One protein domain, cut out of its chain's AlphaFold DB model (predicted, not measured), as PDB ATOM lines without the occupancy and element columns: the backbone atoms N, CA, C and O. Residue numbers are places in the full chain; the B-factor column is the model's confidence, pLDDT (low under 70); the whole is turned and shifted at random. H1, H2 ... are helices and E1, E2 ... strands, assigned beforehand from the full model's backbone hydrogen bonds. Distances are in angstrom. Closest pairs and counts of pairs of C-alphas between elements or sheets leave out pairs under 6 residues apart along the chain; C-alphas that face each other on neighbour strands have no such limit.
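AT A GLANCE: This is residues 127 to 163 and 171 to 203 of the 231 residues of a protein of Methylosinus trichosporium OB3b (UniProt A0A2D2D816). With little regular structure, this is mostly loop round a small antiparallel sheet, E1 - E2 - E3; H1 grazes the sheet, and H2 lies away from it. Residues 185 to 186 pair with 177 to 178 of E3. The 70 printed residues include H1, E1, E2, E3, H2 in that order, a mixed class with 23 residues in named elements. The whole is compact, radius of gyration of the C-alphas 11.6 A, spanning 32 by 29 by 19 A.

IN THESE COORDINATES: Find C-alpha 153 at (191.495, 206.200, 218.450); E2, residues 153 to 158, runs 15.6 A from there. E1 is residues 148 to 150, E3 176 to 179, H1 133 to 136. H2, residues 197 to 202, ends at (173.432, 210.210, 212.890).

HOW THE PARTS SIT: Look at E2: N 155 and O 148 of its hairpin with E1 are 2.9 A apart; N 158 and O 176 of E3, 2.8 A. H1 and E1 come closest at C-alphas 136 and 150, 4.3 A. In H2, 1 of 2 O i to N i+4 pairs is within hydrogen-bond range; H1 is too short for one.

THE WHOLE: Residues 164 to 170 are cut out, a 13.6 A gap between C-alphas. Links H1 to E1 and E3 to H2 are long. Residues 159 to 163, 171 to 174 and 199 to 203 have pLDDT under 70.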
ATOM      1  N   ARG A 127     197.258 219.099 234.084       73.88
ATOM      2  CA  ARG A 127     196.081 219.985 234.037       73.88
ATOM      3  C   ARG A 127     194.939 219.447 233.178       73.88
ATOM      4  O   ARG A 127     193.861 220.026 233.217       73.88
ATOM      5  N   TRP A 128     195.177 218.420 232.366       78.38
ATOM      6  CA  TRP A 128     194.130 217.861 231.516       78.38
ATOM      7  C   TRP A 128     193.082 217.126 232.355       78.38
ATOM      8  O   TRP A 128     193.439 216.513 233.370       78.38
ATOM      9  N   PRO A 129     191.805 217.153 231.939       80.50
ATOM     10  CA  PRO A 129     190.788 216.328 232.563       80.50
ATOM     11  C   PRO A 129     191.127 214.844 232.392       80.50
ATOM     12  O   PRO A 129     191.939 214.436 231.555       80.50
ATOM     13  N   THR A 130     190.498 214.007 233.213       86.19
ATOM     14  CA  THR A 130     190.647 212.556 233.072       86.19
ATOM     15  C   THR A 130     189.945 212.110 231.795       86.19
ATOM     16  O   THR A 130     188.775 212.422 231.610       86.19
ATOM     17  N   LEU A 131     190.643 211.369 230.929       86.19
ATOM     18  CA  LEU A 131     190.069 210.883 229.675       86.19
ATOM     19  C   LEU A 131     188.857 209.971 229.940       86.19
ATOM     20  O   LEU A 131     189.024 208.927 230.585       86.19
ATOM     21  N   PRO A 132     187.659 210.305 229.423       88.50
ATOM     22  CA  PRO A 132     186.474 209.487 229.626       88.50
ATOM     23  C   PRO A 132     186.601 208.105 228.979       88.50
ATOM     24  O   PRO A 132     187.086 207.941 227.854       88.50
ATOM     25  N   GLU A 133     186.073 207.084 229.658       88.38
ATOM     26  CA  GLU A 133     186.055 205.703 229.155       88.38
ATOM     27  C   GLU A 133     185.278 205.571 227.826       88.38
ATOM     28  O   GLU A 133     185.577 204.720 226.971       88.38
ATOM     29  N   SER A 134     184.270 206.422 227.618       87.12
ATOM     30  CA  SER A 134     183.491 206.476 226.377       87.12
ATOM     31  C   SER A 134     184.378 206.767 225.160       87.12
ATOM     32  O   SER A 134     184.161 206.166 224.101       87.12
ATOM     33  N   VAL A 135     185.426 207.580 225.337       87.06
ATOM     34  CA  VAL A 135     186.321 208.051 224.275       87.06
ATOM     35  C   VAL A 135     187.353 206.980 223.900       87.06
ATOM     36  O   VAL A 135     187.265 206.435 222.802       87.06
ATOM     37  N   CYS A 136     188.255 206.570 224.802       85.94
ATOM     38  CA  CYS A 136     189.322 205.592 224.486       85.94
ATOM     39  C   CYS A 136     189.238 204.252 225.247       85.94
ATOM     40  O   CYS A 136     190.118 203.400 225.118       85.94
ATOM     41  N   GLY A 137     188.164 203.999 225.998       87.00
ATOM     42  CA  GLY A 137     187.981 202.760 226.768       87.00
ATOM     43  C   GLY A 137     188.629 202.786 228.156       87.00
ATOM     44  O   GLY A 137     189.154 203.802 228.585       87.00
ATOM     45  N   LYS A 138     188.568 201.654 228.878       83.88
ATOM     46  CA  LYS A 138     188.926 201.557 230.315       83.88
ATOM     47  C   LYS A 138     190.394 201.813 230.637       83.88
ATOM     48  O   LYS A 138     190.726 202.086 231.785       83.88
ATOM     49  N   LYS A 139     191.283 201.596 229.666       85.00
ATOM     50  CA  LYS A 139     192.742 201.612 229.857       85.00
ATOM     51  C   LYS A 139     193.439 202.199 228.629       85.00
ATOM     52  O   LYS A 139     194.126 201.459 227.919       85.00
ATOM     53  N   PRO A 140     193.227 203.491 228.347       88.12
ATOM     54  CA  PRO A 140     193.956 204.159 227.287       88.12
ATOM     55  C   PRO A 140     195.440 204.233 227.669       88.12
ATOM     56  O   PRO A 140     195.789 204.290 228.851       88.12
ATOM     57  N   LYS A 141     196.328 204.190 226.678       88.94
ATOM     58  CA  LYS A 141     197.777 204.299 226.878       88.94
ATOM     59  C   LYS A 141     198.257 205.633 226.341       88.94
ATOM     60  O   LYS A 141     197.911 205.991 225.224       88.94
ATOM     61  N   TRP A 142     199.068 206.344 227.113       85.38
ATOM     62  CA  TRP A 142     199.763 207.522 226.608       85.38
ATOM     63  C   TRP A 142     200.902 207.082 225.691       85.38
ATOM     64  O   TRP A 142     201.771 206.312 226.114       85.38
ATOM     65  N   ASN A 143     200.888 207.534 224.442       82.38
ATOM     66  CA  ASN A 143     201.952 207.267 223.491       82.38
ATOM     67  C   ASN A 143     203.035 208.372 223.555       82.38
ATOM     68  O   ASN A 143     202.776 209.486 224.016       82.38
ATOM     69  N   PRO A 144     204.272 208.090 223.107       70.50
ATOM     70  CA  PRO A 144     205.342 209.091 223.076       70.50
ATOM     71  C   PRO A 144     205.078 210.267 222.129       70.50
ATOM     72  O   PRO A 144     205.731 211.296 222.274       70.50
ATOM     73  N   ASP A 145     204.150 210.104 221.182       70.88
ATOM     74  CA  ASP A 145     203.753 211.135 220.222       70.88
ATOM     75  C   ASP A 145     202.794 212.168 220.825       70.88
ATOM     76  O   ASP A 145     202.473 213.154 220.161       70.88
ATOM     77  N   GLY A 146     202.366 211.968 222.077       74.44
ATOM     78  CA  GLY A 146     201.580 212.949 222.805       74.44
ATOM     79  C   GLY A 146     200.067 212.711 222.798       74.44
ATOM     80  O   GLY A 146     199.290 213.656 222.931       74.44
ATOM     81  N   TYR A 147     199.640 211.464 222.628       83.06
ATOM     82  CA  TYR A 147     198.235 211.104 222.501       83.06
ATOM     83  C   TYR A 147     197.860 209.937 223.401       83.06
ATOM     84  O   TYR A 147     198.647 209.027 223.664       83.06
ATOM     85  N   TRP A 148     196.601 209.918 223.816       86.56
ATOM     86  CA  TRP A 148     195.972 208.738 224.373       86.56
ATOM     87  C   TRP A 148     195.506 207.805 223.263       86.56
ATOM     88  O   TRP A 148     194.668 208.160 222.438       86.56
ATOM     89  N   GLU A 149     195.993 206.574 223.297       89.38
ATOM     90  CA  GLU A 149     195.578 205.510 222.399       89.38
ATOM     91  C   GLU A 149     194.669 204.515 223.110       89.38
ATOM     92  O   GLU A 149     195.000 203.955 224.161       89.38
ATOM     93  N   GLY A 150     193.516 204.254 222.507       87.62
ATOM     94  CA  GLY A 150     192.569 203.257 222.984       87.62
ATOM     95  C   GLY A 150     191.355 203.167 222.066       87.62
ATOM     96  O   GLY A 150     191.019 204.122 221.376       87.62
ATOM     97  N   LYS A 151     190.724 201.988 221.982       86.75
ATOM     98  CA  LYS A 151     189.631 201.703 221.021       86.75
ATOM     99  C   LYS A 151     189.959 202.058 219.550       86.75
ATOM    100  O   LYS A 151     189.054 202.360 218.782       86.75
ATOM    101  N   GLY A 152     191.235 202.019 219.151       85.44
ATOM    102  CA  GLY A 152     191.671 202.392 217.794       85.44
ATOM    103  C   GLY A 152     191.670 203.902 217.506       85.44
ATOM    104  O   GLY A 152     191.836 204.299 216.356       85.44
ATOM    105  N   ARG A 153     191.489 204.735 218.533       87.94
ATOM    106  CA  ARG A 153     191.495 206.200 218.450       87.94
ATOM    107  C   ARG A 153     192.804 206.761 218.983       87.94
ATOM    108  O   ARG A 153     193.427 206.127 219.843       87.94
ATOM    109  N   ARG A 154     193.186 207.942 218.494       87.06
ATOM    110  CA  ARG A 154     194.374 208.676 218.932       87.06
ATOM    111  C   ARG A 154     193.953 210.072 219.370       87.06
ATOM    112  O   ARG A 154     193.693 210.923 218.530       87.06
ATOM    113  N   VAL A 155     193.877 210.273 220.684       85.50
ATOM    114  CA  VAL A 155     193.137 211.396 221.265       85.50
ATOM    115  C   VAL A 155     194.025 212.323 222.090       85.50
ATOM    116  O   VAL A 155     194.808 211.861 222.921       85.50
ATOM    117  N   SER A 156     193.888 213.630 221.894       84.06
ATOM    118  CA  SER A 156     194.553 214.695 222.659       84.06
ATOM    119  C   SER A 156     193.517 215.627 223.292       84.06
ATOM    120  O   SER A 156     192.356 215.629 222.896       84.06
ATOM    121  N   TRP A 157     193.917 216.377 224.322       80.62
ATOM    122  CA  TRP A 157     193.086 217.431 224.905       80.62
ATOM    123  C   TRP A 157     193.525 218.791 224.366       80.62
ATOM    124  O   TRP A 157     194.698 219.154 224.514       80.62
ATOM    125  N   ASP A 158     192.586 219.552 223.811       72.12
ATOM    126  CA  ASP A 158     192.791 220.931 223.389       72.12
ATOM    127  C   ASP A 158     192.066 221.925 224.311       72.12
ATOM    128  O   ASP A 158     190.839 221.948 224.423       72.12
ATOM    129  N   ASP A 159     192.856 222.793 224.947       66.56
ATOM    130  CA  ASP A 159     192.422 223.907 225.794       66.56
ATOM    131  C   ASP A 159     192.312 225.247 225.027       66.56
ATOM    132  O   ASP A 159     192.040 226.299 225.620       66.56
ATOM    133  N   ARG A 160     192.539 225.259 223.704       57.94
ATOM    134  CA  ARG A 160     192.708 226.490 222.908       57.94
ATOM    135  C   ARG A 160     191.421 227.189 222.460       57.94
ATOM    136  O   ARG A 160     191.504 228.149 221.693       57.94
ATOM    137  N   SER A 161     190.247 226.889 223.012       47.72
ATOM    138  CA  SER A 161     188.994 227.590 222.662       47.72
ATOM    139  C   SER A 161     188.844 229.020 223.238       47.72
ATOM    140  O   SER A 161     187.753 229.414 223.649       47.72
ATOM    141  N   HIS A 162     189.898 229.853 223.216       36.38
ATOM    142  CA  HIS A 162     189.748 231.318 223.331       36.38
ATOM    143  C   HIS A 162     190.670 232.062 222.340       36.38
ATOM    144  O   HIS A 162     191.889 232.021 222.497       36.38
ATOM    145  N   GLY A 163     190.097 232.775 221.357       34.41
ATOM    146  CA  GLY A 163     190.791 233.688 220.422       34.41
ATOM    147  C   GLY A 163     190.124 233.746 219.038       34.41
ATOM    148  O   GLY A 163     189.602 232.748 218.572       34.41
ATOM    149  N   GLY A 171     180.808 225.181 220.720       46.50
ATOM    150  CA  GLY A 171     181.182 224.212 221.743       46.50
ATOM    151  C   GLY A 171     181.464 224.830 223.121       46.50
ATOM    152  O   GLY A 171     181.703 226.037 223.224       46.50
ATOM    153  N   PRO A 172     181.431 224.010 224.187       44.41
ATOM    154  CA  PRO A 172     181.745 224.420 225.553       44.41
ATOM    155  C   PRO A 172     183.133 225.062 225.660       44.41
ATOM    156  O   PRO A 172     184.097 224.596 225.063       44.41
ATOM    157  N   GLN A 173     183.248 226.121 226.464       52.03
ATOM    158  CA  GLN A 173     184.482 226.900 226.639       52.03
ATOM    159  C   GLN A 173     185.558 226.189 227.496       52.03
ATOM    160  O   GLN A 173     186.580 226.801 227.790       52.03
ATOM    161  N   GLY A 174     185.319 224.941 227.925       58.09
ATOM    162  CA  GLY A 174     186.186 224.178 228.837       58.09
ATOM    163  C   GLY A 174     187.376 223.482 228.169       58.09
ATOM    164  O   GLY A 174     188.309 223.091 228.859       58.09
ATOM    165  N   GLY A 175     187.389 223.396 226.837       71.31
ATOM    166  CA  GLY A 175     188.306 222.545 226.076       71.31
ATOM    167  C   GLY A 175     187.601 221.295 225.550       71.31
ATOM    168  O   GLY A 175     186.421 221.065 225.834       71.31
ATOM    169  N   HIS A 176     188.294 220.516 224.725       79.25
ATOM    170  CA  HIS A 176     187.732 219.315 224.115       79.25
ATOM    171  C   HIS A 176     188.781 218.237 223.864       79.25
ATOM    172  O   HIS A 176     189.968 218.514 223.727       79.25
ATOM    173  N   TRP A 177     188.324 216.989 223.816       84.69
ATOM    174  CA  TRP A 177     189.110 215.870 223.322       84.69
ATOM    175  C   TRP A 177     188.998 215.799 221.802       84.69
ATOM    176  O   TRP A 177     187.880 215.729 221.291       84.69
ATOM    177  N   ASP A 178     190.126 215.731 221.106       82.44
ATOM    178  CA  ASP A 178     190.215 215.612 219.650       82.44
ATOM    179  C   ASP A 178     190.762 214.246 219.255       82.44
ATOM    180  O   ASP A 178     191.820 213.850 219.736       82.44
ATOM    181  N   ASP A 179     190.069 213.515 218.375       85.56
ATOM    182  CA  ASP A 179     190.619 212.310 217.741       85.56
ATOM    183  C   ASP A 179     191.221 212.647 216.380       85.56
ATOM    184  O   ASP A 179     190.505 212.893 215.408       85.56
ATOM    185  N   GLU A 180     192.543 212.560 216.296       76.44
ATOM    186  CA  GLU A 180     193.326 212.843 215.089       76.44
ATOM    187  C   GLU A 180     192.996 211.900 213.924       76.44
ATOM    188  O   GLU A 180     193.229 212.231 212.762       76.44
ATOM    189  N   ASN A 181     192.464 210.709 214.216       80.06
ATOM    190  CA  ASN A 181     192.147 209.724 213.185       80.06
ATOM    191  C   ASN A 181     190.780 209.973 212.541       80.06
ATOM    192  O   ASN A 181     190.591 209.661 211.366       80.06
ATOM    193  N   SER A 182     189.812 210.472 213.314       80.62
ATOM    194  CA  SER A 182     188.421 210.600 212.868       80.62
ATOM    195  C   SER A 182     187.929 212.041 212.760       80.62
ATOM    196  O   SER A 182     186.879 212.258 212.168       80.62
ATOM    197  N   GLY A 183     188.645 213.022 213.320       78.81
ATOM    198  CA  GLY A 183     188.188 214.413 213.428       78.81
ATOM    199  C   GLY A 183     186.996 214.594 214.375       78.81
ATOM    200  O   GLY A 183     186.345 215.640 214.372       78.81
ATOM    201  N   ASN A 184     186.657 213.562 215.153       84.88
ATOM    202  CA  ASN A 184     185.624 213.644 216.174       84.88
ATOM    203  C   ASN A 184     186.129 214.420 217.390       84.88
ATOM    204  O   ASN A 184     187.303 214.347 217.751       84.88
ATOM    205  N   ARG A 185     185.196 215.124 218.031       85.75
ATOM    206  CA  ARG A 185     185.446 216.008 219.165       85.75
ATOM    207  C   ARG A 185     184.521 215.655 220.319       85.75
ATOM    208  O   ARG A 185     183.329 215.449 220.084       85.75
ATOM    209  N   TRP A 186     185.030 215.613 221.546       86.44
ATOM    210  CA  TRP A 186     184.227 215.353 222.749       86.44
ATOM    211  C   TRP A 186     184.442 216.412 223.828       86.44
ATOM    212  O   TRP A 186     185.523 216.977 223.930       86.44
ATOM    213  N   ASP A 187     183.422 216.669 224.644       84.56
ATOM    214  CA  ASP A 187     183.562 217.482 225.856       84.56
ATOM    215  C   ASP A 187     184.326 216.741 226.975       84.56
ATOM    216  O   ASP A 187     184.723 215.582 226.817       84.56
ATOM    217  N   GLU A 188     184.528 217.409 228.116       83.31
ATOM    218  CA  GLU A 188     185.190 216.849 229.309       83.31
ATOM    219  C   GLU A 188     184.558 215.539 229.797       83.31
ATOM    220  O   GLU A 188     185.274 214.648 230.252       83.31
ATOM    221  N   ASP A 189     183.238 215.405 229.660       83.88
ATOM    222  CA  ASP A 189     182.456 214.256 230.121       83.88
ATOM    223  C   ASP A 189     182.417 213.111 229.088       83.88
ATOM    224  O   ASP A 189     181.986 211.990 229.382       83.88
ATOM    225  N   GLY A 190     182.902 213.357 227.868       85.31
ATOM    226  CA  GLY A 190     182.970 212.384 226.784       85.31
ATOM    227  C   GLY A 190     181.725 212.342 225.897       85.31
ATOM    228  O   GLY A 190     181.493 211.327 225.229       85.31
ATOM    229  N   ASN A 191     180.926 213.410 225.865       86.75
ATOM    230  CA  ASN A 191     179.842 213.597 224.902       86.75
ATOM    231  C   ASN A 191     180.380 214.205 223.604       86.75
ATOM    232  O   ASN A 191     181.210 215.109 223.623       86.75
ATOM    233  N   LEU A 192     179.889 213.723 222.459       84.56
ATOM    234  CA  LEU A 192     180.289 214.242 221.147       84.56
ATOM    235  C   LEU A 192     179.868 215.710 220.973       84.56
ATOM    236  O   LEU A 192     178.718 216.068 221.228       84.56
ATOM    237  N   LEU A 193     180.778 216.528 220.448       79.88
ATOM    238  CA  LEU A 193     180.558 217.944 220.176       79.88
ATOM    239  C   LEU A 193     180.047 218.195 218.751       79.88
ATOM    240  O   LEU A 193     180.470 217.506 217.811       79.88
ATOM    241  N   PRO A 194     179.184 219.214 218.549       71.56
ATOM    242  CA  PRO A 194     178.697 219.600 217.228       71.56
ATOM    243  C   PRO A 194     179.833 219.823 216.222       71.56
ATOM    244  O   PRO A 194     180.837 220.462 216.528       71.56
ATOM    245  N   GLY A 195     179.664 219.311 215.001       70.94
ATOM    246  CA  GLY A 195     180.699 219.350 213.961       70.94
ATOM    247  C   GLY A 195     181.617 218.124 213.932       70.94
ATOM    248  O   GLY A 195     182.464 218.052 213.050       70.94
ATOM    249  N   SER A 196     181.431 217.162 214.840       75.19
ATOM    250  CA  SER A 196     182.066 215.840 214.759       75.19
ATOM    251  C   SER A 196     181.444 214.994 213.635       75.19
ATOM    252  O   SER A 196     180.207 214.939 213.554       75.19
ATOM    253  N   PRO A 197     182.241 214.299 212.802       79.38
ATOM    254  CA  PRO A 197     181.728 213.439 211.731       79.38
ATOM    255  C   PRO A 197     180.688 212.409 212.194       79.38
ATOM    256  O   PRO A 197     179.656 212.232 211.542       79.38
ATOM    257  N   ASP A 198     180.878 211.812 213.373       78.31
ATOM    258  CA  ASP A 198     179.954 210.810 213.924       78.31
ATOM    259  C   ASP A 198     178.592 211.383 214.354       78.31
ATOM    260  O   ASP A 198     177.616 210.641 214.487       78.31
ATOM    261  N   LEU A 199     178.483 212.698 214.570       69.31
ATOM    262  CA  LEU A 199     177.192 213.353 214.807       69.31
ATOM    263  C   LEU A 199     176.497 213.749 213.509       69.31
ATOM    264  O   LEU A 199     175.267 213.730 213.447       69.31
ATOM    265  N   GLN A 200     177.259 214.078 212.464       63.28
ATOM    266  CA  GLN A 200     176.683 214.386 211.157       63.28
ATOM    267  C   GLN A 200     176.027 213.144 210.544       63.28
ATOM    268  O   GLN A 200     174.908 213.232 210.048       63.28
ATOM    269  N   THR A 201     176.650 211.970 210.664       56.75
ATOM    270  CA  THR A 201     176.105 210.708 210.127       56.75
ATOM    271  C   THR A 201     174.839 210.229 210.844       56.75
ATOM    272  O   THR A 201     173.984 209.599 210.222       56.75
ATOM    273  N   ARG A 202     174.646 210.569 212.127       53.66
ATOM    274  CA  ARG A 202     173.432 210.210 212.890       53.66
ATOM    275  C   ARG A 202     172.192 211.004 212.478       53.66
ATOM    276  O   ARG A 202     171.082 210.482 212.569       53.66
ATOM    277  N   ASN A 203     172.372 212.226 211.979       51.06
ATOM    278  CA  ASN A 203     171.274 213.099 211.551       51.06
ATOM    279  C   ASN A 203     170.737 212.777 210.142       51.06
ATOM    280  O   ASN A 203     169.687 213.293 209.763       51.06
TER     281      ASN A 203